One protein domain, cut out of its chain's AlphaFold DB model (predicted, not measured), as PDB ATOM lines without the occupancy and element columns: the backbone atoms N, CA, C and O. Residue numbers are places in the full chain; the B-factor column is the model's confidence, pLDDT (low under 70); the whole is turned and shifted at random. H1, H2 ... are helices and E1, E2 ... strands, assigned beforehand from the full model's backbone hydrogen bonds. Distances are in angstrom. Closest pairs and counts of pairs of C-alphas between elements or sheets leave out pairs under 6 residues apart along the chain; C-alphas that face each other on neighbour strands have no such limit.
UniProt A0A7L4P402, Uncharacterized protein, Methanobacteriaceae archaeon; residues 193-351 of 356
ATOM      1  N   GLU A 193      -3.566  48.368  -6.433       92.62
ATOM      2  CA  GLU A 193      -4.162  47.672  -7.575       92.62
ATOM      3  C   GLU A 193      -5.025  46.504  -7.108       92.62
ATOM      4  O   GLU A 193      -4.685  45.830  -6.133       92.62
ATOM      5  N   ASP A 194      -6.151  46.288  -7.786       95.31
ATOM      6  CA  ASP A 194      -7.032  45.163  -7.505       95.31
ATOM      7  C   ASP A 194      -6.653  43.951  -8.371       95.31
ATOM      8  O   ASP A 194      -7.006  43.894  -9.558       95.31
ATOM      9  N   PRO A 195      -5.950  42.952  -7.799       95.56
ATOM     10  CA  PRO A 195      -5.556  41.771  -8.548       95.56
ATOM     11  C   PRO A 195      -6.755  40.921  -8.970       95.56
ATOM     12  O   PRO A 195      -6.639  40.177  -9.940       95.56
ATOM     13  N   TYR A 196      -7.897  41.023  -8.280       96.88
ATOM     14  CA  TYR A 196      -9.101  40.266  -8.615       96.88
ATOM     15  C   TYR A 196      -9.612  40.634 -10.004       96.88
ATOM     16  O   TYR A 196      -9.804  39.755 -10.843       96.88
ATOM     17  N   ILE A 197      -9.746  41.932 -10.280       95.38
ATOM     18  CA  ILE A 197     -10.154  42.431 -11.598       95.38
ATOM     19  C   ILE A 197      -9.083  42.128 -12.637       95.38
ATOM     20  O   ILE A 197      -9.400  41.664 -13.733       95.38
ATOM     21  N   TRP A 198      -7.816  42.357 -12.296       94.62
ATOM     22  CA  TRP A 198      -6.726  42.191 -13.250       94.62
ATOM     23  C   TRP A 198      -6.572  40.743 -13.727       94.62
ATOM     24  O   TRP A 198      -6.548  40.496 -14.931       94.62
ATOM     25  N   LEU A 199      -6.546  39.764 -12.816       95.62
ATOM     26  CA  LEU A 199      -6.430  38.349 -13.187       95.62
ATOM     27  C   LEU A 199      -7.709  37.829 -13.843       95.62
ATOM     28  O   LEU A 199      -7.626  37.171 -14.882       95.62
ATOM     29  N   ASN A 200      -8.887  38.116 -13.275       94.50
ATOM     30  CA  ASN A 200     -10.129  37.561 -13.815       94.50
ATOM     31  C   ASN A 200     -10.483  38.151 -15.184       94.50
ATOM     32  O   ASN A 200     -11.030  37.434 -16.017       94.50
ATOM     33  N   SER A 201     -10.076  39.390 -15.481       92.88
ATOM     34  CA  SER A 201     -10.197  39.985 -16.819       92.88
ATOM     35  C   SER A 201      -9.130  39.529 -17.822       92.88
ATOM     36  O   SER A 201      -9.011  40.124 -18.888       92.88
ATOM     37  N   GLN A 202      -8.342  38.489 -17.517       92.56
ATOM     38  CA  GLN A 202      -7.253  38.012 -18.383       92.56
ATOM     39  C   GLN A 202      -6.213  39.103 -18.686       92.56
ATOM     40  O   GLN A 202      -5.653  39.165 -19.780       92.56
ATOM     41  N   LEU A 203      -5.919  39.947 -17.689       92.31
ATOM     42  CA  LEU A 203      -4.943  41.039 -17.755       92.31
ATOM     43  C   LEU A 203      -5.345  42.184 -18.704       92.31
ATOM     44  O   LEU A 203      -4.493  42.996 -19.069       92.31
ATOM     45  N   LEU A 204      -6.617  42.252 -19.119       90.31
ATOM     46  CA  LEU A 204      -7.114  43.246 -20.079       90.31
ATOM     47  C   LEU A 204      -7.483  44.577 -19.425       90.31
ATOM     48  O   LEU A 204      -7.358  45.624 -20.055       90.31
ATOM     49  N   THR A 205      -7.933  44.546 -18.172       89.56
ATOM     50  CA  THR A 205      -8.266  45.752 -17.411       89.56
ATOM     51  C   THR A 205      -7.731  45.657 -15.991       89.56
ATOM     52  O   THR A 205      -7.600  44.569 -15.436       89.56
ATOM     53  N   SER A 206      -7.397  46.797 -15.394       88.62
ATOM     54  CA  SER A 206      -7.045  46.878 -13.980       88.62
ATOM     55  C   SER A 206      -7.723  48.066 -13.327       88.62
ATOM     56  O   SER A 206      -8.104  49.033 -13.990       88.62
ATOM     57  N   ASN A 207      -7.870  47.988 -12.010       91.75
ATOM     58  CA  ASN A 207      -8.462  49.050 -11.220       91.75
ATOM     59  C   ASN A 207      -7.631  49.314  -9.964       91.75
ATOM     60  O   ASN A 207      -6.770  48.511  -9.597       91.75
ATOM     61  N   LEU A 208      -7.884  50.447  -9.316       91.94
ATOM     62  CA  LEU A 208      -7.293  50.806  -8.032       91.94
ATOM     63  C   LEU A 208      -8.397  50.953  -6.994       91.94
ATOM     64  O   LEU A 208      -9.430  51.550  -7.287       91.94
ATOM     65  N   PHE A 209      -8.158  50.485  -5.770       93.31
ATOM     66  CA  PHE A 209      -9.093  50.706  -4.670       93.31
ATOM     67  C   PHE A 209      -9.199  52.201  -4.362       93.31
ATOM     68  O   PHE A 209      -8.348  52.752  -3.667       93.31
ATOM     69  N   PHE A 210     -10.255  52.841  -4.852       92.44
ATOM     70  CA  PHE A 210     -10.645  54.189  -4.465       92.44
ATOM     71  C   PHE A 210     -12.100  54.209  -4.039       92.44
ATOM     72  O   PHE A 210     -12.961  53.680  -4.736       92.44
ATOM     73  N   SER A 211     -12.372  54.804  -2.883       92.56
ATOM     74  CA  SER A 211     -13.737  54.934  -2.373       92.56
ATOM     75  C   SER A 211     -14.557  55.875  -3.237       92.56
ATOM     76  O   SER A 211     -14.088  56.956  -3.585       92.56
ATOM     77  N   TYR A 212     -15.797  55.489  -3.508       93.19
ATOM     78  CA  TYR A 212     -16.768  56.341  -4.167       93.19
ATOM     79  C   TYR A 212     -17.088  57.561  -3.285       93.19
ATOM     80  O   TYR A 212     -17.629  57.376  -2.193       93.19
ATOM     81  N   PRO A 213     -16.771  58.797  -3.723       90.88
ATOM     82  CA  PRO A 213     -16.869  59.980  -2.860       90.88
ATOM     83  C   PRO A 213     -18.291  60.348  -2.432       90.88
ATOM     84  O   PRO A 213     -18.476  61.060  -1.452       90.88
ATOM     85  N   GLU A 214     -19.293  59.873  -3.169       91.69
ATOM     86  CA  GLU A 214     -20.700  60.250  -2.989       91.69
ATOM     87  C   GLU A 214     -21.496  59.165  -2.244       91.69
ATOM     88  O   GLU A 214     -22.729  59.212  -2.195       91.69
ATOM     89  N   TYR A 215     -20.797  58.177  -1.673       90.94
ATOM     90  CA  TYR A 215     -21.382  57.221  -0.742       90.94
ATOM     91  C   TYR A 215     -21.640  57.898   0.614       90.94
ATOM     92  O   TYR A 215     -20.705  58.359   1.267       90.94
ATOM     93  N   ASP A 216     -22.901  57.941   1.039       90.69
ATOM     94  CA  ASP A 216     -23.330  58.587   2.285       90.69
ATOM     95  C   ASP A 216     -23.542  57.546   3.393       90.69
ATOM     96  O   ASP A 216     -24.597  56.912   3.503       90.69
ATOM     97  N   GLU A 217     -22.501  57.321   4.193       86.31
ATOM     98  CA  GLU A 217     -22.522  56.329   5.266       86.31
ATOM     99  C   GLU A 217     -23.600  56.652   6.316       86.31
ATOM    100  O   GLU A 217     -23.623  57.718   6.924       86.31
ATOM    101  N   GLY A 218     -24.501  55.693   6.561       83.69
ATOM    102  CA  GLY A 218     -25.594  55.834   7.529       83.69
ATOM    103  C   GLY A 218     -26.884  56.436   6.963       83.69
ATOM    104  O   GLY A 218     -27.897  56.461   7.668       83.69
ATOM    105  N   ALA A 219     -26.900  56.862   5.696       86.12
ATOM    106  CA  ALA A 219     -28.128  57.263   5.020       86.12
ATOM    107  C   ALA A 219     -29.034  56.059   4.707       86.12
ATOM    108  O   ALA A 219     -28.577  54.934   4.506       86.12
ATOM    109  N   LEU A 220     -30.344  56.310   4.593       83.25
ATOM    110  CA  LEU A 220     -31.316  55.289   4.175       83.25
ATOM    111  C   LEU A 220     -31.042  54.777   2.746       83.25
ATOM    112  O   LEU A 220     -31.308  53.616   2.450       83.25
ATOM    113  N   TYR A 221     -30.510  55.645   1.880       84.50
ATOM    114  CA  TYR A 221     -30.147  55.347   0.493       84.50
ATOM    115  C   TYR A 221     -28.718  55.840   0.220       84.50
ATOM    116  O   TYR A 221     -28.542  56.933  -0.315       84.50
ATOM    117  N   PRO A 222     -27.688  55.068   0.605       90.00
ATOM    118  CA  PRO A 222     -26.325  55.584   0.707       90.00
ATOM    119  C   PRO A 222     -25.608  55.745  -0.644       90.00
ATOM    120  O   PRO A 222     -24.609  56.443  -0.721       90.00
ATOM    121  N   TYR A 223     -26.099  55.131  -1.726       90.62
ATOM    122  CA  TYR A 223     -25.389  55.093  -3.014       90.62
ATOM    123  C   TYR A 223     -25.561  56.346  -3.886       90.62
ATOM    124  O   TYR A 223     -24.744  56.579  -4.769       90.62
ATOM    125  N   ASN A 224     -26.618  57.142  -3.682       88.50
ATOM    126  CA  ASN A 224     -26.886  58.407  -4.393       88.50
ATOM    127  C   ASN A 224     -26.800  58.371  -5.941       88.50
ATOM    128  O   ASN A 224     -26.742  59.423  -6.579       88.50
ATOM    129  N   PHE A 225     -26.808  57.188  -6.567       93.62
ATOM    130  CA  PHE A 225     -26.467  57.031  -7.981       93.62
ATOM    131  C   PHE A 225     -27.399  57.788  -8.927       93.62
ATOM    132  O   PHE A 225     -26.905  58.362  -9.890       93.62
ATOM    133  N   ASP A 226     -28.709  57.833  -8.680       91.38
ATOM    134  CA  ASP A 226     -29.698  58.469  -9.565       91.38
ATOM    135  C   ASP A 226     -30.119  59.884  -9.150       91.38
ATOM    136  O   ASP A 226     -31.070  60.438  -9.704       91.38
ATOM    137  N   ARG A 227     -29.396  60.506  -8.212       90.62
ATOM    138  CA  ARG A 227     -29.754  61.823  -7.664       90.62
ATOM    139  C   ARG A 227     -29.874  62.913  -8.735       90.62
ATOM    140  O   ARG A 227     -30.685  63.827  -8.589       90.62
ATOM    141  N   VAL A 228     -29.074  62.827  -9.798       92.56
ATOM    142  CA  VAL A 228     -29.134  63.730 -10.954       92.56
ATOM    143  C   VAL A 228     -29.183  62.903 -12.232       92.56
ATOM    144  O   VAL A 228     -28.244  62.177 -12.561       92.56
ATOM    145  N   VAL A 229     -30.298  63.033 -12.955       93.31
ATOM    146  CA  VAL A 229     -30.517  62.389 -14.253       93.31
ATOM    147  C   VAL A 229     -30.577  63.455 -15.340       93.31
ATOM    148  O   VAL A 229     -31.547  64.210 -15.445       93.31
ATOM    149  N   ASP A 230     -29.547  63.487 -16.174       90.69
ATOM    150  CA  ASP A 230     -29.436  64.357 -17.334       90.69
ATOM    151  C   ASP A 230     -30.058  63.667 -18.554       90.69
ATOM    152  O   ASP A 230     -29.442  62.852 -19.245       90.69
ATOM    153  N   LYS A 231     -31.332  63.981 -18.810       88.88
ATOM    154  CA  LYS A 231     -32.073  63.437 -19.957       88.88
ATOM    155  C   LYS A 231     -31.505  63.889 -21.308       88.88
ATOM    156  O   LYS A 231     -31.361  63.021 -22.169       88.88
ATOM    157  N   PRO A 232     -31.179  65.181 -21.529       87.62
ATOM    158  CA  PRO A 232     -30.532  65.627 -22.765       87.62
ATOM    159  C   PRO A 232     -29.257  64.855 -23.118       87.62
ATOM    160  O   PRO A 232     -29.094  64.460 -24.272       87.62
ATOM    161  N   ASN A 233     -28.391  64.601 -22.132       86.12
ATOM    162  CA  ASN A 233     -27.126  63.889 -22.338       86.12
ATOM    163  C   ASN A 233     -27.220  62.378 -22.082       86.12
ATOM    164  O   ASN A 233     -26.207  61.686 -22.163       86.12
ATOM    165  N   LYS A 234     -28.426  61.855 -21.811       88.50
ATOM    166  CA  LYS A 234     -28.710  60.426 -21.586       88.50
ATOM    167  C   LYS A 234     -27.811  59.820 -20.508       88.50
ATOM    168  O   LYS A 234     -27.275  58.722 -20.666       88.50
ATOM    169  N   LYS A 235     -27.635  60.551 -19.410       89.38
ATOM    170  CA  LYS A 235     -26.645  60.253 -18.377       89.38
ATOM    171  C   LYS A 235     -27.269  60.303 -16.987       89.38
ATOM    172  O   LYS A 235     -28.106  61.150 -16.692       89.38
ATOM    173  N   ILE A 236     -26.841  59.390 -16.126       93.44
ATOM    174  CA  ILE A 236     -27.066  59.469 -14.684       93.44
ATOM    175  C   ILE A 236     -25.746  59.939 -14.080       93.44
ATOM    176  O   ILE A 236     -24.763  59.202 -14.129       93.44
ATOM    177  N   ASP A 237     -25.684  61.176 -13.593       91.44
ATOM    178  CA  ASP A 237     -24.405  61.857 -13.361       91.44
ATOM    179  C   ASP A 237     -23.545  61.185 -12.293       91.44
ATOM    180  O   ASP A 237     -22.357  60.971 -12.519       91.44
ATOM    181  N   PHE A 238     -24.149  60.806 -11.169       93.19
ATOM    182  CA  PHE A 238     -23.453  60.180 -10.047       93.19
ATOM    183  C   PHE A 238     -23.033  58.738 -10.361       93.19
ATOM    184  O   PHE A 238     -21.882  58.369 -10.139       93.19
ATOM    185  N   LEU A 239     -23.905  57.942 -10.994       94.81
ATOM    186  CA  LEU A 239     -23.516  56.627 -11.518       94.81
ATOM    187  C   LEU A 239     -22.375  56.745 -12.535       94.81
ATOM    188  O   LEU A 239     -21.385  56.031 -12.439       94.81
ATOM    189  N   TRP A 240     -22.471  57.666 -13.492       92.75
ATOM    190  CA  TRP A 240     -21.409  57.885 -14.468       92.75
ATOM    191  C   TRP A 240     -20.105  58.309 -13.799       92.75
ATOM    192  O   TRP A 240     -19.043  57.840 -14.191       92.75
ATOM    193  N   TYR A 241     -20.169  59.180 -12.795       91.69
ATOM    194  CA  TYR A 241     -19.002  59.576 -12.017       91.69
ATOM    195  C   TYR A 241     -18.358  58.367 -11.326       91.69
ATOM    196  O   TYR A 241     -17.145  58.182 -11.434       91.69
ATOM    197  N   CYS A 242     -19.177  57.482 -10.741       93.62
ATOM    198  CA  CYS A 242     -18.737  56.195 -10.204       93.62
ATOM    199  C   CYS A 242     -18.026  55.333 -11.258       93.62
ATOM    200  O   CYS A 242     -16.984  54.764 -10.965       93.62
ATOM    201  N   LEU A 243     -18.568  55.240 -12.477       93.94
ATOM    202  CA  LEU A 243     -18.005  54.439 -13.574       93.94
ATOM    203  C   LEU A 243     -16.734  55.050 -14.181       93.94
ATOM    204  O   LEU A 243     -15.871  54.330 -14.675       93.94
ATOM    205  N   ASN A 244     -16.630  56.376 -14.191       90.00
ATOM    206  CA  ASN A 244     -15.539  57.093 -14.841       90.00
ATOM    207  C   ASN A 244     -14.279  57.136 -13.962       90.00
ATOM    208  O   ASN A 244     -13.176  56.932 -14.465       90.00
ATOM    209  N   GLY A 245     -14.443  57.370 -12.653       85.81
ATOM    210  CA  GLY A 245     -13.321  57.412 -11.709       85.81
ATOM    211  C   GLY A 245     -12.495  58.698 -11.737       85.81
ATOM    212  O   GLY A 245     -11.297  58.658 -11.472       85.81
ATOM    213  N   THR A 246     -13.092  59.823 -12.138       63.75
ATOM    214  CA  THR A 246     -12.384  61.038 -12.591       63.75
ATOM    215  C   THR A 246     -11.498  61.759 -11.570       63.75
ATOM    216  O   THR A 246     -10.630  62.508 -12.003       63.75
ATOM    217  N   ASP A 247     -11.643  61.512 -10.266       63.62
ATOM    218  CA  ASP A 247     -10.765  62.081  -9.226       63.62
ATOM    219  C   ASP A 247      -9.702  61.074  -8.731       63.62
ATOM    220  O   ASP A 247      -9.072  61.271  -7.690       63.62
ATOM    221  N   ASN A 248      -9.478  59.972  -9.456       63.50
ATOM    222  CA  ASN A 248      -8.342  59.090  -9.193       63.50
ATOM    223  C   ASN A 248      -7.023  59.811  -9.568       63.50
ATOM    224  O   ASN A 248      -6.962  60.459 -10.611       63.50
ATOM    225  N   PRO A 249      -5.943  59.703  -8.766       56.66
ATOM    226  CA  PRO A 249      -4.722  60.519  -8.874       56.66
ATOM    227  C   PRO A 249      -3.807  60.159 -10.062       56.66
ATOM    228  O   PRO A 249      -2.581  60.183  -9.960       56.66
ATOM    229  N   SER A 250      -4.358  59.750 -11.196       51.44
ATOM    230  CA  SER A 250      -3.594  59.382 -12.383       51.44
ATOM    231  C   SER A 250      -4.456  59.664 -13.609       51.44
ATOM    232  O   SER A 250      -5.538  59.096 -13.686       51.44
ATOM    233  N   ASP A 251      -3.971  60.451 -14.576       50.59
ATOM    234  CA  ASP A 251      -4.566  60.671 -15.916       50.59
ATOM    235  C   ASP A 251      -4.630  59.374 -16.778       50.59
ATOM    236  O   ASP A 251      -4.407  59.368 -17.988       50.59
ATOM    237  N   ILE A 252      -4.849  58.230 -16.138       61.44
ATOM    238  CA  ILE A 252      -4.940  56.883 -16.690       61.44
ATOM    239  C   ILE A 252      -6.431  56.601 -16.936       61.44
ATOM    240  O   ILE A 252      -7.285  57.205 -16.297       61.44
ATOM    241  N   GLY A 253      -6.741  55.724 -17.899       70.69
ATOM    242  CA  GLY A 253      -8.107  55.451 -18.370       70.69
ATOM    243  C   GLY A 253      -9.133  55.056 -17.294       70.69
ATOM    244  O   GLY A 253      -8.821  54.939 -16.116       70.69
ATOM    245  N   LEU A 254     -10.373  54.830 -17.738       85.69
ATOM    246  CA  LEU A 254     -11.561  54.580 -16.908       85.69
ATOM    247  C   LEU A 254     -11.294  53.592 -15.758       85.69
ATOM    248  O   LEU A 254     -10.991  52.421 -15.999       85.69
ATOM    249  N   ARG A 255     -11.426  54.066 -14.514       89.19
ATOM    250  CA  ARG A 255     -11.179  53.294 -13.284       89.19
ATOM    251  C   ARG A 255     -12.326  53.486 -12.299       89.19
ATOM    252  O   ARG A 255     -12.283  54.425 -11.508       89.19
ATOM    253  N   PRO A 256     -13.366  52.642 -12.363       93.88
ATOM    254  CA  PRO A 256     -14.552  52.835 -11.548       93.88
ATOM    255  C   PRO A 256     -14.235  52.856 -10.048       93.88
ATOM    256  O   PRO A 256     -13.369  52.118  -9.574       93.88
ATOM    257  N   TYR A 257     -14.948  53.693  -9.301       94.69
ATOM    258  CA  TYR A 257     -14.850  53.732  -7.848       94.69
ATOM    259  C   TYR A 257     -15.432  52.476  -7.202       94.69
ATOM    260  O   TYR A 257     -16.403  51.885  -7.680       94.69
ATOM    261  N   TYR A 258     -14.881  52.142  -6.042       96.31
ATOM    262  CA  TYR A 258     -15.376  51.100  -5.163       96.31
ATOM    263  C   TYR A 258     -16.359  51.663  -4.149       96.31
ATOM    264  O   TYR A 258     -16.104  52.696  -3.528       96.31
ATOM    265  N   PHE A 259     -17.433  50.935  -3.890       95.88
ATOM    266  CA  PHE A 259     -18.444  51.260  -2.886       95.88
ATOM    267  C   PHE A 259     -18.649  50.076  -1.929       95.88
ATOM    268  O   PHE A 259     -18.388  48.929  -2.312       95.88
ATOM    269  N   PRO A 260     -19.111  50.319  -0.690       96.12
ATOM    270  CA  PRO A 260     -19.451  49.248   0.240       96.12
ATOM    271  C   PRO A 260     -20.599  48.397  -0.309       96.12
ATOM    272  O   PRO A 260     -21.600  48.929  -0.793       96.12
ATOM    273  N   ASP A 261     -20.460  47.078  -0.236       95.56
ATOM    274  CA  ASP A 261     -21.434  46.123  -0.767       95.56
ATOM    275  C   ASP A 261     -21.424  44.838   0.079       95.56
ATOM    276  O   ASP A 261     -20.488  44.048  -0.045       95.56
ATOM    277  N   PRO A 262     -22.461  44.573   0.898       93.19
ATOM    278  CA  PRO A 262     -22.586  43.352   1.704       93.19
ATOM    279  C   PRO A 262     -22.510  42.038   0.914       93.19
ATOM    280  O   PRO A 262     -22.245  40.980   1.490       93.19
ATOM    281  N   HIS A 263     -22.773  42.088  -0.389       92.81
ATOM    282  CA  HIS A 263     -22.751  40.945  -1.293       92.81
ATOM    283  C   HIS A 263     -21.492  40.898  -2.166       92.81
ATOM    284  O   HIS A 263     -21.342  39.948  -2.934       92.81
ATOM    285  N   GLY A 264     -20.593  41.872  -2.013       95.31
ATOM    286  CA  GLY A 264     -19.300  41.929  -2.678       95.31
ATOM    287  C   GLY A 264     -18.246  41.044  -2.010       95.31
ATOM    288  O   GLY A 264     -18.533  39.991  -1.434       95.31
ATOM    289  N   LEU A 265     -16.992  41.482  -2.088       96.75
ATOM    290  CA  LEU A 265     -15.826  40.743  -1.596       96.75
ATOM    291  C   LEU A 265     -14.971  41.632  -0.694       96.75
ATOM    292  O   LEU A 265     -14.797  42.818  -0.977       96.75
ATOM    293  N   THR A 266     -14.408  41.062   0.370       97.44
ATOM    294  CA  THR A 266     -13.390  41.742   1.185       97.44
ATOM    295  C   THR A 266     -12.045  41.808   0.453       97.44
ATOM    296  O   THR A 266     -11.867  41.233  -0.624       97.44
ATOM    297  N   TYR A 267     -11.056  42.486   1.038       97.81
ATOM    298  CA  TYR A 267      -9.719  42.562   0.445       97.81
ATOM    299  C   TYR A 267      -9.044  41.182   0.401       97.81
ATOM    300  O   TYR A 267      -8.508  40.785  -0.633       97.81
ATOM    301  N   PHE A 268      -9.138  40.415   1.490       97.56
ATOM    302  CA  PHE A 268      -8.597  39.053   1.552       97.56
ATOM    303  C   PHE A 268      -9.318  38.101   0.584       97.56
ATOM    304  O   PHE A 268      -8.673  37.293  -0.082       97.56
ATOM    305  N   ASP A 269     -10.639  38.249   0.416       97.12
ATOM    306  CA  ASP A 269     -11.405  37.466  -0.564       97.12
ATOM    307  C   ASP A 269     -10.912  37.697  -2.000       97.12
ATOM    308  O   ASP A 269     -10.772  36.746  -2.777       97.12
ATOM    309  N   ARG A 270     -10.607  38.954  -2.344       97.44
ATOM    310  CA  ARG A 270     -10.076  39.355  -3.657       97.44
ATOM    311  C   ARG A 270      -8.684  38.786  -3.922       97.44
ATOM    312  O   ARG A 270      -8.405  38.359  -5.040       97.44
ATOM    313  N   LEU A 271      -7.829  38.710  -2.900       97.88
ATOM    314  CA  LEU A 271      -6.502  38.082  -2.993       97.88
ATOM    315  C   LEU A 271      -6.564  36.558  -3.206       97.88
ATOM    316  O   LEU A 271      -5.603  35.959  -3.696       97.88
ATOM    317  N   GLU A 272      -7.685  35.933  -2.857       97.44
ATOM    318  CA  GLU A 272      -7.901  34.481  -2.902       97.44
ATOM    319  C   GLU A 272      -8.858  34.037  -4.017       97.44
ATOM    320  O   GLU A 272      -9.147  32.849  -4.148       97.44
ATOM    321  N   ASN A 273      -9.354  34.970  -4.837       95.88
ATOM    322  CA  ASN A 273     -10.380  34.708  -5.850       95.88
ATOM    323  C   ASN A 273     -11.608  33.985  -5.287       95.88
ATOM    324  O   ASN A 273     -12.092  32.990  -5.841       95.88
ATOM    325  N   ARG A 274     -12.083  34.446  -4.131       94.12
ATOM    326  CA  ARG A 274     -13.339  33.967  -3.556       94.12
ATOM    327  C   ARG A 274     -14.532  34.563  -4.298       94.12
ATOM    328  O   ARG A 274     -14.420  35.512  -5.070       94.12
ATOM    329  N   THR A 275     -15.690  33.976  -4.045       91.06
ATOM    330  CA  THR A 275     -16.995  34.476  -4.480       91.06
ATOM    331  C   THR A 275     -17.805  34.864  -3.251       91.06
ATOM    332  O   THR A 275     -17.452  34.506  -2.126       91.06
ATOM    333  N   ASN A 276     -18.924  35.559  -3.441       85.19
ATOM    334  CA  ASN A 276     -19.827  35.914  -2.345       85.19
ATOM    335  C   ASN A 276     -20.274  34.703  -1.492       85.19
ATOM    336  O   ASN A 276     -20.479  34.843  -0.289       85.19
ATOM    337  N   ASN A 277     -20.354  33.512  -2.095       85.25
ATOM    338  CA  ASN A 277     -20.739  32.257  -1.447       85.25
ATOM    339  C   ASN A 277     -19.590  31.568  -0.696       85.25
ATOM    340  O   ASN A 277     -19.841  30.697   0.134       85.25
ATOM    341  N   THR A 278     -18.337  31.903  -1.012       89.06
ATOM    342  CA  THR A 278     -17.142  31.332  -0.364       89.06
ATOM    343  C   THR A 278     -16.382  32.347   0.483       89.06
ATOM    344  O   THR A 278     -15.417  31.980   1.155       89.06
ATOM    345  N   SER A 279     -16.813  33.610   0.474       89.38
ATOM    346  CA  SER A 279     -16.310  34.660   1.349       89.38
ATOM    347  C   SER A 279     -16.590  34.311   2.808       89.38
ATOM    348  O   SER A 279     -17.716  33.990   3.190       89.38
ATOM    349  N   THR A 280     -15.548  34.385   3.627       82.75
ATOM    350  CA  THR A 280     -15.634  34.250   5.090       82.75
ATOM    351  C   THR A 280     -15.545  35.604   5.788       82.75
ATOM    352  O   THR A 280     -15.589  35.670   7.015       82.75
ATOM    353  N   GLY A 281     -15.369  36.677   5.015       89.12
ATOM    354  CA  GLY A 281     -15.289  38.035   5.516       89.12
ATOM    355  C   GLY A 281     -16.663  38.567   5.925       89.12
ATOM    356  O   GLY A 281     -17.688  38.168   5.355       89.12
ATOM    357  N   PRO A 282     -16.712  39.465   6.914       93.94
ATOM    358  CA  PRO A 282     -17.973  40.016   7.360       93.94
ATOM    359  C   PRO A 282     -18.547  41.012   6.342       93.94
ATOM    360  O   PRO A 282     -17.834  41.566   5.506       93.94
ATOM    361  N   ASN A 283     -19.864  41.223   6.385       94.12
ATOM    362  CA  ASN A 283     -20.569  42.011   5.367       94.12
ATOM    363  C   ASN A 283     -20.174  43.492   5.352       94.12
ATOM    364  O   ASN A 283     -20.201  44.113   4.296       94.12
ATOM    365  N   GLU A 284     -19.798  44.045   6.501       92.88
ATOM    366  CA  GLU A 284     -19.341  45.434   6.615       92.88
ATOM    367  C   GLU A 284     -17.929  45.646   6.067       92.88
ATOM    368  O   GLU A 284     -17.559  46.783   5.824       92.88
ATOM    369  N   ALA A 285     -17.160  44.589   5.803       95.75
ATOM    370  CA  ALA A 285     -15.838  44.668   5.190       95.75
ATOM    371  C   ALA A 285     -15.849  44.484   3.666       95.75
ATOM    372  O   ALA A 285     -14.794  44.527   3.024       95.75
ATOM    373  N   LYS A 286     -17.014  44.206   3.079       96.75
ATOM    374  CA  LYS A 286     -17.141  43.888   1.660       96.75
ATOM    375  C   LYS A 286     -17.394  45.136   0.831       96.75
ATOM    376  O   LYS A 286     -18.037  46.097   1.249       96.75
ATOM    377  N   LEU A 287     -16.861  45.092  -0.376       97.12
ATOM    378  CA  LEU A 287     -16.943  46.160  -1.353       97.12
ATOM    379  C   LEU A 287     -17.070  45.578  -2.748       97.12
ATOM    380  O   LEU A 287     -16.657  44.438  -2.997       97.12
ATOM    381  N   SER A 288     -17.558  46.412  -3.651       97.31
ATOM    382  CA  SER A 288     -17.677  46.114  -5.069       97.31
ATOM    383  C   SER A 288     -17.341  47.318  -5.919       97.31
ATOM    384  O   SER A 288     -17.259  48.449  -5.442       97.31
ATOM    385  N   THR A 289     -17.104  47.041  -7.191       96.81
ATOM    386  CA  THR A 289     -16.922  48.042  -8.233       96.81
ATOM    387  C   THR A 289     -17.581  47.551  -9.513       96.81
ATOM    388  O   THR A 289     -17.969  46.386  -9.633       96.81
ATOM    389  N   PHE A 290     -17.687  48.444 -10.485       95.81
ATOM    390  CA  PHE A 290     -18.170  48.109 -11.812       95.81
ATOM    391  C   PHE A 290     -17.035  47.669 -12.746       95.81
ATOM    392  O   PHE A 290     -15.886  48.090 -12.600       95.81
ATOM    393  N   ILE A 291     -17.388  46.857 -13.738       94.38
ATOM    394  CA  ILE A 291     -16.587  46.496 -14.904       94.38
ATOM    395  C   ILE A 291     -17.110  47.299 -16.099       94.38
ATOM    396  O   ILE A 291     -18.310  47.327 -16.371       94.38
ATOM    397  N   VAL A 292     -16.209  47.979 -16.804       92.12
ATOM    398  CA  VAL A 292     -16.531  48.882 -17.920       92.12
ATOM    399  C   VAL A 292     -16.056  48.269 -19.238       92.12
ATOM    400  O   VAL A 292     -14.967  47.697 -19.296       92.12
ATOM    401  N   GLY A 293     -16.879  48.373 -20.283       87.31
ATOM    402  CA  GLY A 293     -16.551  48.002 -21.664       87.31
ATOM    403  C   GLY A 293     -16.614  46.520 -22.033       87.31
ATOM    404  O   GLY A 293     -16.422  46.187 -23.196       87.31
ATOM    405  N   ASP A 294     -16.907  45.642 -21.072       88.62
ATOM    406  CA  ASP A 294     -16.986  44.186 -21.254       88.62
ATOM    407  C   ASP A 294     -15.670  43.536 -21.763       88.62
ATOM    408  O   ASP A 294     -15.587  43.038 -22.892       88.62
ATOM    409  N   PRO A 295     -14.605  43.516 -20.934       90.62
ATOM    410  CA  PRO A 295     -13.286  43.013 -21.331       90.62
ATOM    411  C   PRO A 295     -13.283  41.541 -21.773       90.62
ATOM    412  O   PRO A 295     -12.410  41.132 -22.537       90.62
ATOM    413  N   LEU A 296     -14.239  40.733 -21.313       90.88
ATOM    414  CA  LEU A 296     -14.321  39.302 -21.597       90.88
ATOM    415  C   LEU A 296     -15.411  38.936 -22.609       90.88
ATOM    416  O   LEU A 296     -15.694  37.745 -22.755       90.88
ATOM    417  N   TYR A 297     -15.945  39.896 -23.375       88.31
ATOM    418  CA  TYR A 297     -17.000  39.656 -24.369       88.31
ATOM    419  C   TYR A 297     -16.755  38.408 -25.235       88.31
ATOM    420  O   TYR A 297     -17.644  37.578 -25.421       88.31
ATOM    421  N   ASN A 298     -15.523  38.220 -25.722       86.25
ATOM    422  CA  ASN A 298     -15.160  37.085 -26.579       86.25
ATOM    423  C   ASN A 298     -15.205  35.717 -25.869       86.25
ATOM    424  O   ASN A 298     -15.260  34.689 -26.543       86.25
ATOM    425  N   TYR A 299     -15.169  35.683 -24.535       83.44
ATOM    426  CA  TYR A 299     -15.200  34.456 -23.735       83.44
ATOM    427  C   TYR A 299     -16.625  33.986 -23.439       83.44
ATOM    428  O   TYR A 299     -16.896  32.790 -23.539       83.44
ATOM    429  N   HIS A 300     -17.537  34.896 -23.087       81.56
ATOM    430  CA  HIS A 300     -18.934  34.549 -22.781       81.56
ATOM    431  C   HIS A 300     -19.904  34.806 -23.945       81.56
ATOM    432  O   HIS A 300     -21.033  34.320 -23.910       81.56
ATOM    433  N   ASN A 301     -19.468  35.507 -24.999       81.94
ATOM    434  CA  ASN A 301     -20.199  35.748 -26.250       81.94
ATOM    435  C   ASN A 301     -21.606  36.349 -26.048       81.94
ATOM    436  O   ASN A 301     -22.558  36.025 -26.760       81.94
ATOM    437  N   THR A 302     -21.746  37.203 -25.037       83.44
ATOM    438  CA  THR A 302     -22.972  37.945 -24.720       83.44
ATOM    439  C   THR A 302     -22.607  39.184 -23.924       83.44
ATOM    440  O   THR A 302     -21.864  39.066 -22.965       83.44
ATOM    441  N   SER A 303     -23.140  40.353 -24.266       76.88
ATOM    442  CA  SER A 303     -22.948  41.563 -23.454       76.88
ATOM    443  C   SER A 303     -23.985  41.702 -22.339       76.88
ATOM    444  O   SER A 303     -23.856  42.577 -21.493       76.88
ATOM    445  N   ALA A 304     -25.013  40.843 -22.310       86.69
ATOM    446  CA  ALA A 304     -26.074  40.860 -21.304       86.69
ATOM    447  C   ALA A 304     -25.604  40.204 -19.996       86.69
ATOM    448  O   ALA A 304     -26.114  39.158 -19.584       86.69
ATOM    449  N   VAL A 305     -24.599  40.820 -19.381       87.94
ATOM    450  CA  VAL A 305     -23.950  40.398 -18.141       87.94
ATOM    451  C   VAL A 305     -24.031  41.501 -17.110       87.94
ATOM    452  O   VAL A 305     -24.083  42.662 -17.475       87.94
ATOM    453  N   SER A 306     -24.113  41.182 -15.820       91.31
ATOM    454  CA  SER A 306     -24.110  42.255 -14.824       91.31
ATOM    455  C   SER A 306     -22.717  42.860 -14.763       91.31
ATOM    456  O   SER A 306     -21.739  42.125 -14.664       91.31
ATOM    457  N   HIS A 307     -22.621  44.186 -14.813       93.12
ATOM    458  CA  HIS A 307     -21.340  44.887 -14.749       93.12
ATOM    459  C   HIS A 307     -20.787  44.989 -13.315       93.12
ATOM    460  O   HIS A 307     -19.762  45.627 -13.120       93.12
ATOM    461  N   LEU A 308     -21.424  44.397 -12.299       94.69
ATOM    462  CA  LEU A 308     -20.845  44.293 -10.951       94.69
ATOM    463  C   LEU A 308     -19.725  43.259 -10.954       94.69
ATOM    464  O   LEU A 308     -19.955  42.134 -11.374       94.69
ATOM    465  N   ASP A 309     -18.545  43.605 -10.450       94.88
ATOM    466  CA  ASP A 309     -17.344  42.765 -10.522       94.88
ATOM    467  C   ASP A 309     -17.548  41.295 -10.116       94.88
ATOM    468  O   ASP A 309     -17.246  40.387 -10.893       94.88
ATOM    469  N   HIS A 310     -18.104  41.031  -8.938       91.56
ATOM    470  CA  HIS A 310     -18.321  39.659  -8.462       91.56
ATOM    471  C   HIS A 310     -19.430  38.909  -9.219       91.56
ATOM    472  O   HIS A 310     -19.365  37.685  -9.334       91.56
ATOM    473  N   GLU A 311     -20.415  39.604  -9.795       91.69
ATOM    474  CA  GLU A 311     -21.412  38.982 -10.682       91.69
ATOM    475  C   GLU A 311     -20.846  38.760 -12.095       91.69
ATOM    476  O   GLU A 311     -21.145  37.754 -12.736       91.69
ATOM    477  N   TYR A 312     -19.988  39.665 -12.566       92.25
ATOM    478  CA  TYR A 312     -19.361  39.638 -13.883       92.25
ATOM    479  C   TYR A 312     -18.416  38.437 -14.025       92.25
ATOM    480  O   TYR A 312     -18.474  37.706 -15.012       92.25
ATOM    481  N   PHE A 313     -17.572  38.169 -13.023       90.75
ATOM    482  CA  PHE A 313     -16.556  37.111 -13.120       90.75
ATOM    483  C   PHE A 313     -17.047  35.695 -12.770       90.75
ATOM    484  O   PHE A 313     -16.305  34.731 -12.945       90.75
ATOM    485  N   THR A 314     -18.293  35.513 -12.323       82.88
ATOM    486  CA  THR A 314     -18.846  34.196 -11.922       82.88
ATOM    487  C   THR A 314     -19.534  33.434 -13.067       82.88
ATOM    488  O   THR A 314     -20.293  32.496 -12.831       82.88
ATOM    489  N   TYR A 315     -19.269  33.825 -14.317       62.81
ATOM    490  CA  TYR A 315     -20.174  33.668 -15.461       62.81
ATOM    491  C   TYR A 315     -20.457  32.262 -16.037       62.81
ATOM    492  O   TYR A 315     -20.939  32.164 -17.166       62.81
ATOM    493  N   PRO A 316     -20.294  31.151 -15.303       54.28
ATOM    494  CA  PRO A 316     -21.322  30.129 -15.462       54.28
ATOM    495  C   PRO A 316     -21.692  29.451 -14.139       54.28
ATOM    496  O   PRO A 316     -21.115  28.419 -13.814       54.28
ATOM    497  N   THR A 317     -22.684  29.975 -13.403       58.81
ATOM    498  CA  THR A 317     -23.937  29.279 -12.991       58.81
ATOM    499  C   THR A 317     -24.683  29.996 -11.852       58.81
ATOM    500  O   THR A 317     -24.157  30.089 -10.746       58.81
ATOM    501  N   PRO A 318     -25.981  30.310 -12.029       63.28
ATOM    502  CA  PRO A 318     -26.638  30.900 -13.197       63.28
ATOM    503  C   PRO A 318     -26.423  32.424 -13.237       63.28
ATOM    504  O   PRO A 318     -26.517  33.090 -12.208       63.28
ATOM    505  N   SER A 319     -26.177  32.983 -14.426       67.44
ATOM    506  CA  SER A 319     -26.077  34.437 -14.594       67.44
ATOM    507  C   SER A 319     -27.374  35.114 -14.139       67.44
ATOM    508  O   SER A 319     -28.461  34.650 -14.512       67.44
ATOM    509  N   PRO A 320     -27.301  36.186 -13.333       80.50
ATOM    510  CA  PRO A 320     -28.501  36.846 -12.854       80.50
ATOM    511  C   PRO A 320     -29.269  37.459 -14.030       80.50
ATOM    512  O   PRO A 320     -28.692  37.829 -15.050       80.50
ATOM    513  N   SER A 321     -30.589  37.595 -13.896       88.50
ATOM    514  CA  SER A 321     -31.361  38.367 -14.873       88.50
ATOM    515  C   SER A 321     -30.910  39.823 -14.840       88.50
ATOM    516  O   SER A 321     -30.950  40.446 -13.777       88.50
ATOM    517  N   VAL A 322     -30.502  40.353 -15.991       91.69
ATOM    518  CA  VAL A 322     -30.024  41.732 -16.130       91.69
ATOM    519  C   VAL A 322     -31.044  42.628 -16.816       91.69
ATOM    520  O   VAL A 322     -31.846  42.177 -17.635       91.69
ATOM    521  N   THR A 323     -30.977  43.914 -16.496       93.50
ATOM    522  CA  THR A 323     -31.775  44.982 -17.094       93.50
ATOM    523  C   THR A 323     -30.857  46.100 -17.575       93.50
ATOM    524  O   THR A 323     -29.858  46.426 -16.936       93.50
ATOM    525  N   THR A 324     -31.222  46.711 -18.700       93.38
ATOM    526  CA  THR A 324     -30.639  47.971 -19.167       93.38
ATOM    527  C   THR A 324     -31.482  49.137 -18.666       93.38
ATOM    528  O   THR A 324     -32.701  49.146 -18.858       93.38
ATOM    529  N   ILE A 325     -30.840  50.139 -18.071       94.38
ATOM    530  CA  ILE A 325     -31.501  51.392 -17.689       94.38
ATOM    531  C   ILE A 325     -31.774  52.214 -18.949       94.38
ATOM    532  O   ILE A 325     -30.899  52.348 -19.803       94.38
ATOM    533  N   LYS A 326     -32.976  52.779 -19.072       95.00
ATOM    534  CA  LYS A 326     -33.341  53.673 -20.176       95.00
ATOM    535  C   LYS A 326     -33.452  55.122 -19.722       95.00
ATOM    536  O   LYS A 326     -34.055  55.405 -18.690       95.00
ATOM    537  N   ILE A 327     -32.935  56.053 -20.514       94.12
ATOM    538  CA  ILE A 327     -33.019  57.495 -20.249       94.12
ATOM    539  C   ILE A 327     -33.605  58.152 -21.492       94.12
ATOM    540  O   ILE A 327     -33.010  58.106 -22.566       94.12
ATOM    541  N   GLY A 328     -34.821  58.694 -21.381       88.44
ATOM    542  CA  GLY A 328     -35.516  59.257 -22.547       88.44
ATOM    543  C   GLY A 328     -35.835  58.235 -23.653       88.44
ATOM    544  O   GLY A 328     -36.048  58.625 -24.795       88.44
ATOM    545  N   GLY A 329     -35.874  56.939 -23.320       87.62
ATOM    546  CA  GLY A 329     -36.145  55.835 -24.253       87.62
ATOM    547  C   GLY A 329     -34.898  55.125 -24.791       87.62
ATOM    548  O   GLY A 329     -35.014  53.982 -25.238       87.62
ATOM    549  N   ASP A 330     -33.723  55.740 -24.669       92.38
ATOM    550  CA  ASP A 330     -32.445  55.173 -25.104       92.38
ATOM    551  C   ASP A 330     -31.759  54.388 -23.986       92.38
ATOM    552  O   ASP A 330     -31.925  54.699 -22.808       92.38
ATOM    553  N   ALA A 331     -30.973  53.375 -24.354       93.38
ATOM    554  CA  ALA A 331     -30.163  52.619 -23.405       93.38
ATOM    555  C   ALA A 331     -29.061  53.500 -22.796       93.38
ATOM    556  O   ALA A 331     -28.339  54.185 -23.521       93.38
ATOM    557  N   PHE A 332     -28.910  53.441 -21.474       94.19
ATOM    558  CA  PHE A 332     -27.766  54.012 -20.776       94.19
ATOM    559  C   PHE A 332     -26.494  53.255 -21.170       94.19
ATOM    560  O   PHE A 332     -26.457  52.020 -21.149       94.19
ATOM    561  N   THR A 333     -25.460  54.006 -21.533       93.25
ATOM    562  CA  THR A 333     -24.138  53.470 -21.847       93.25
ATOM    563  C   THR A 333     -23.148  53.832 -20.755       93.25
ATOM    564  O   THR A 333     -23.240  54.904 -20.160       93.25
ATOM    565  N   ASP A 334     -22.179  52.958 -20.517       92.62
ATOM    566  CA  ASP A 334     -21.036  53.268 -19.670       92.62
ATOM    567  C   ASP A 334     -20.097  54.303 -20.340       92.62
ATOM    568  O   ASP A 334     -20.267  54.632 -21.522       92.62
ATOM    569  N   PRO A 335     -19.082  54.821 -19.621       90.88
ATOM    570  CA  PRO A 335     -18.137  55.786 -20.182       90.88
ATOM    571  C   PRO A 335     -17.281  55.281 -21.350       90.88
ATOM    572  O   PRO A 335     -16.659  56.091 -22.035       90.88
ATOM    573  N   SER A 336     -17.248  53.973 -21.610       89.94
ATOM    574  CA  SER A 336     -16.585  53.392 -22.783       89.94
ATOM    575  C   SER A 336     -17.527  53.197 -23.978       89.94
ATOM    576  O   SER A 336     -17.085  52.778 -25.046       89.94
ATOM    577  N   GLY A 337     -18.809  53.547 -23.827       89.88
ATOM    578  CA  GLY A 337     -19.815  53.539 -24.887       89.88
ATOM    579  C   GLY A 337     -20.591  52.228 -25.018       89.88
ATOM    580  O   GLY A 337     -21.369  52.079 -25.961       89.88
ATOM    581  N   TYR A 338     -20.414  51.285 -24.090       91.25
ATOM    582  CA  TYR A 338     -21.122  50.006 -24.105       91.25
ATOM    583  C   TYR A 338     -22.422  50.105 -23.322       91.25
ATOM    584  O   TYR A 338     -22.518  50.853 -22.353       91.25
ATOM    585  N   ILE A 339     -23.443  49.352 -23.743       92.88
ATOM    586  CA  ILE A 339     -24.714  49.287 -23.014       92.88
ATOM    587  C   ILE A 339     -24.435  48.776 -21.603       92.88
ATOM    588  O   ILE A 339     -23.853  47.709 -21.435       92.88
ATOM    589  N   PHE A 340     -24.881  49.530 -20.604       93.50
ATOM    590  CA  PHE A 340     -24.685  49.172 -19.211       93.50
ATOM    591  C   PHE A 340     -25.803  48.239 -18.743       93.50
ATOM    592  O   PHE A 340     -26.983  48.614 -18.707       93.50
ATOM    593  N   TYR A 341     -25.421  47.021 -18.372       93.38
ATOM    594  CA  TYR A 341     -26.317  46.019 -17.813       93.38
ATOM    595  C   TYR A 341     -26.055  45.842 -16.322       93.38
ATOM    596  O   TYR A 341     -24.919  45.732 -15.863       93.38
ATOM    597  N   ILE A 342     -27.137  45.772 -15.561       93.94
ATOM    598  CA  ILE A 342     -27.102  45.549 -14.119       93.94
ATOM    599  C   ILE A 342     -28.098  44.456 -13.759       93.94
ATOM    600  O   ILE A 342     -29.170  44.372 -14.366       93.94
ATOM    601  N   SER A 343     -27.765  43.593 -12.799       94.12
ATOM    602  CA  SER A 343     -28.718  42.581 -12.348       94.12
ATOM    603  C   SER A 343     -29.973  43.226 -11.759       94.12
ATOM    604  O   SER A 343     -29.931  44.303 -11.164       94.12
ATOM    605  N   ASN A 344     -31.117  42.554 -11.885       94.06
ATOM    606  CA  ASN A 344     -32.367  43.012 -11.276       94.06
ATOM    607  C   ASN A 344     -32.244  43.142  -9.753       94.06
ATOM    608  O   ASN A 344     -32.920  43.970  -9.148       94.06
ATOM    609  N   TYR A 345     -31.384  42.327  -9.140       94.00
ATOM    610  CA  TYR A 345     -31.044  42.457  -7.732       94.00
ATOM    611  C   TYR A 345     -30.368  43.810  -7.464       94.00
ATOM    612  O   TYR A 345     -30.912  44.598  -6.691       94.00
ATOM    613  N   TYR A 346     -29.268  44.131  -8.159       94.81
ATOM    614  CA  TYR A 346     -28.542  45.385  -7.932       94.81
ATOM    615  C   TYR A 346     -29.285  46.633  -8.403       94.81
ATOM    616  O   TYR A 346     -29.140  47.690  -7.796       94.81
ATOM    617  N   LEU A 347     -30.145  46.517  -9.418       95.38
ATOM    618  CA  LEU A 347     -31.055  47.593  -9.808       95.38
ATOM    619  C   LEU A 347     -31.924  48.020  -8.612       95.38
ATOM    620  O   LEU A 347     -32.007  49.204  -8.303       95.38
ATOM    621  N   ASN A 348     -32.514  47.051  -7.905       94.12
ATOM    622  CA  ASN A 348     -33.330  47.316  -6.719       94.12
ATOM    623  C   ASN A 348     -32.485  47.708  -5.503       94.12
ATOM    624  O   ASN A 348     -32.869  48.611  -4.765       94.12
ATOM    625  N   PHE A 349     -31.341  47.050  -5.297       93.94
ATOM    626  CA  PHE A 349     -30.430  47.324  -4.184       93.94
ATOM    627  C   PHE A 349     -29.932  48.775  -4.201       93.94
ATOM    628  O   PHE A 349     -29.926  49.443  -3.171       93.94
ATOM    629  N   PHE A 350     -29.613  49.302  -5.385       94.69
ATOM    630  CA  PHE A 350     -29.235  50.702  -5.574       94.69
ATOM    631  C   PHE A 350     -30.424  51.661  -5.716       94.69
ATOM    632  O   PHE A 350     -30.214  52.854  -5.925       94.69
ATOM    633  N   ASN A 351     -31.663  51.163  -5.614       92.31
ATOM    634  CA  ASN A 351     -32.899  51.925  -5.817       92.31
ATOM    635  C   ASN A 351     -32.971  52.634  -7.187       92.31
ATOM    636  O   ASN A 351     -33.560  53.705  -7.326       92.31
TER     637      ASN A 351
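This is residues 193 to 351 of the 356 residues of an uncharacterized protein of Methanobacteriaceae archaeon (UniProt A0A7L4P402). You will find little regular structure: a compact, rounded body of loops, with short helices scattered round it, and on one side the small hairpin E2-E3 that runs directly into H6. The 159 printed residues, 46 in named elements, are of mixed class, in the order H1 H2 E1 H3 H4 H5 E2 E3 H6; the radius of gyration of the C-alphas is 14.9 A, the spans 43 by 39 by 33 A.

Find E2, residues 322 to 324, at C-alpha 322 (-30.024, 41.732, -16.130), then E3, residues 341 to 343; H6, residues 344 to 349, ends at C-alpha 349 (-30.430, 47.324, -4.184). Earlier come H1, 195 to 200; H2, 237 to 244, 10.2 A long; E1, 259 to 265, 10.9 A; H3, 267 to 271; H4, 297 to 300; H5, 309 to 312.

In the antiparallel hairpin E2-E3, at 140 degrees, see N 323 and O 342, 2.8 A apart. E1 pairs with no named strand. H1 touches H3, closest at C-alphas Tyr 196 and Arg 270, 5.1 A. H2, H4, H5 and H6 touch no helix. H1, H2, H3 and H6 have every O i to N i+4 pair within hydrogen-bond range; H4 and H5 are too short for one.

The printed part has no cut. Links H1 to H2, H2 to E1, H3 to H4 and E2 to E3 are long. pLDDT is under 70 at residues 246 to 252 and 315 to 319.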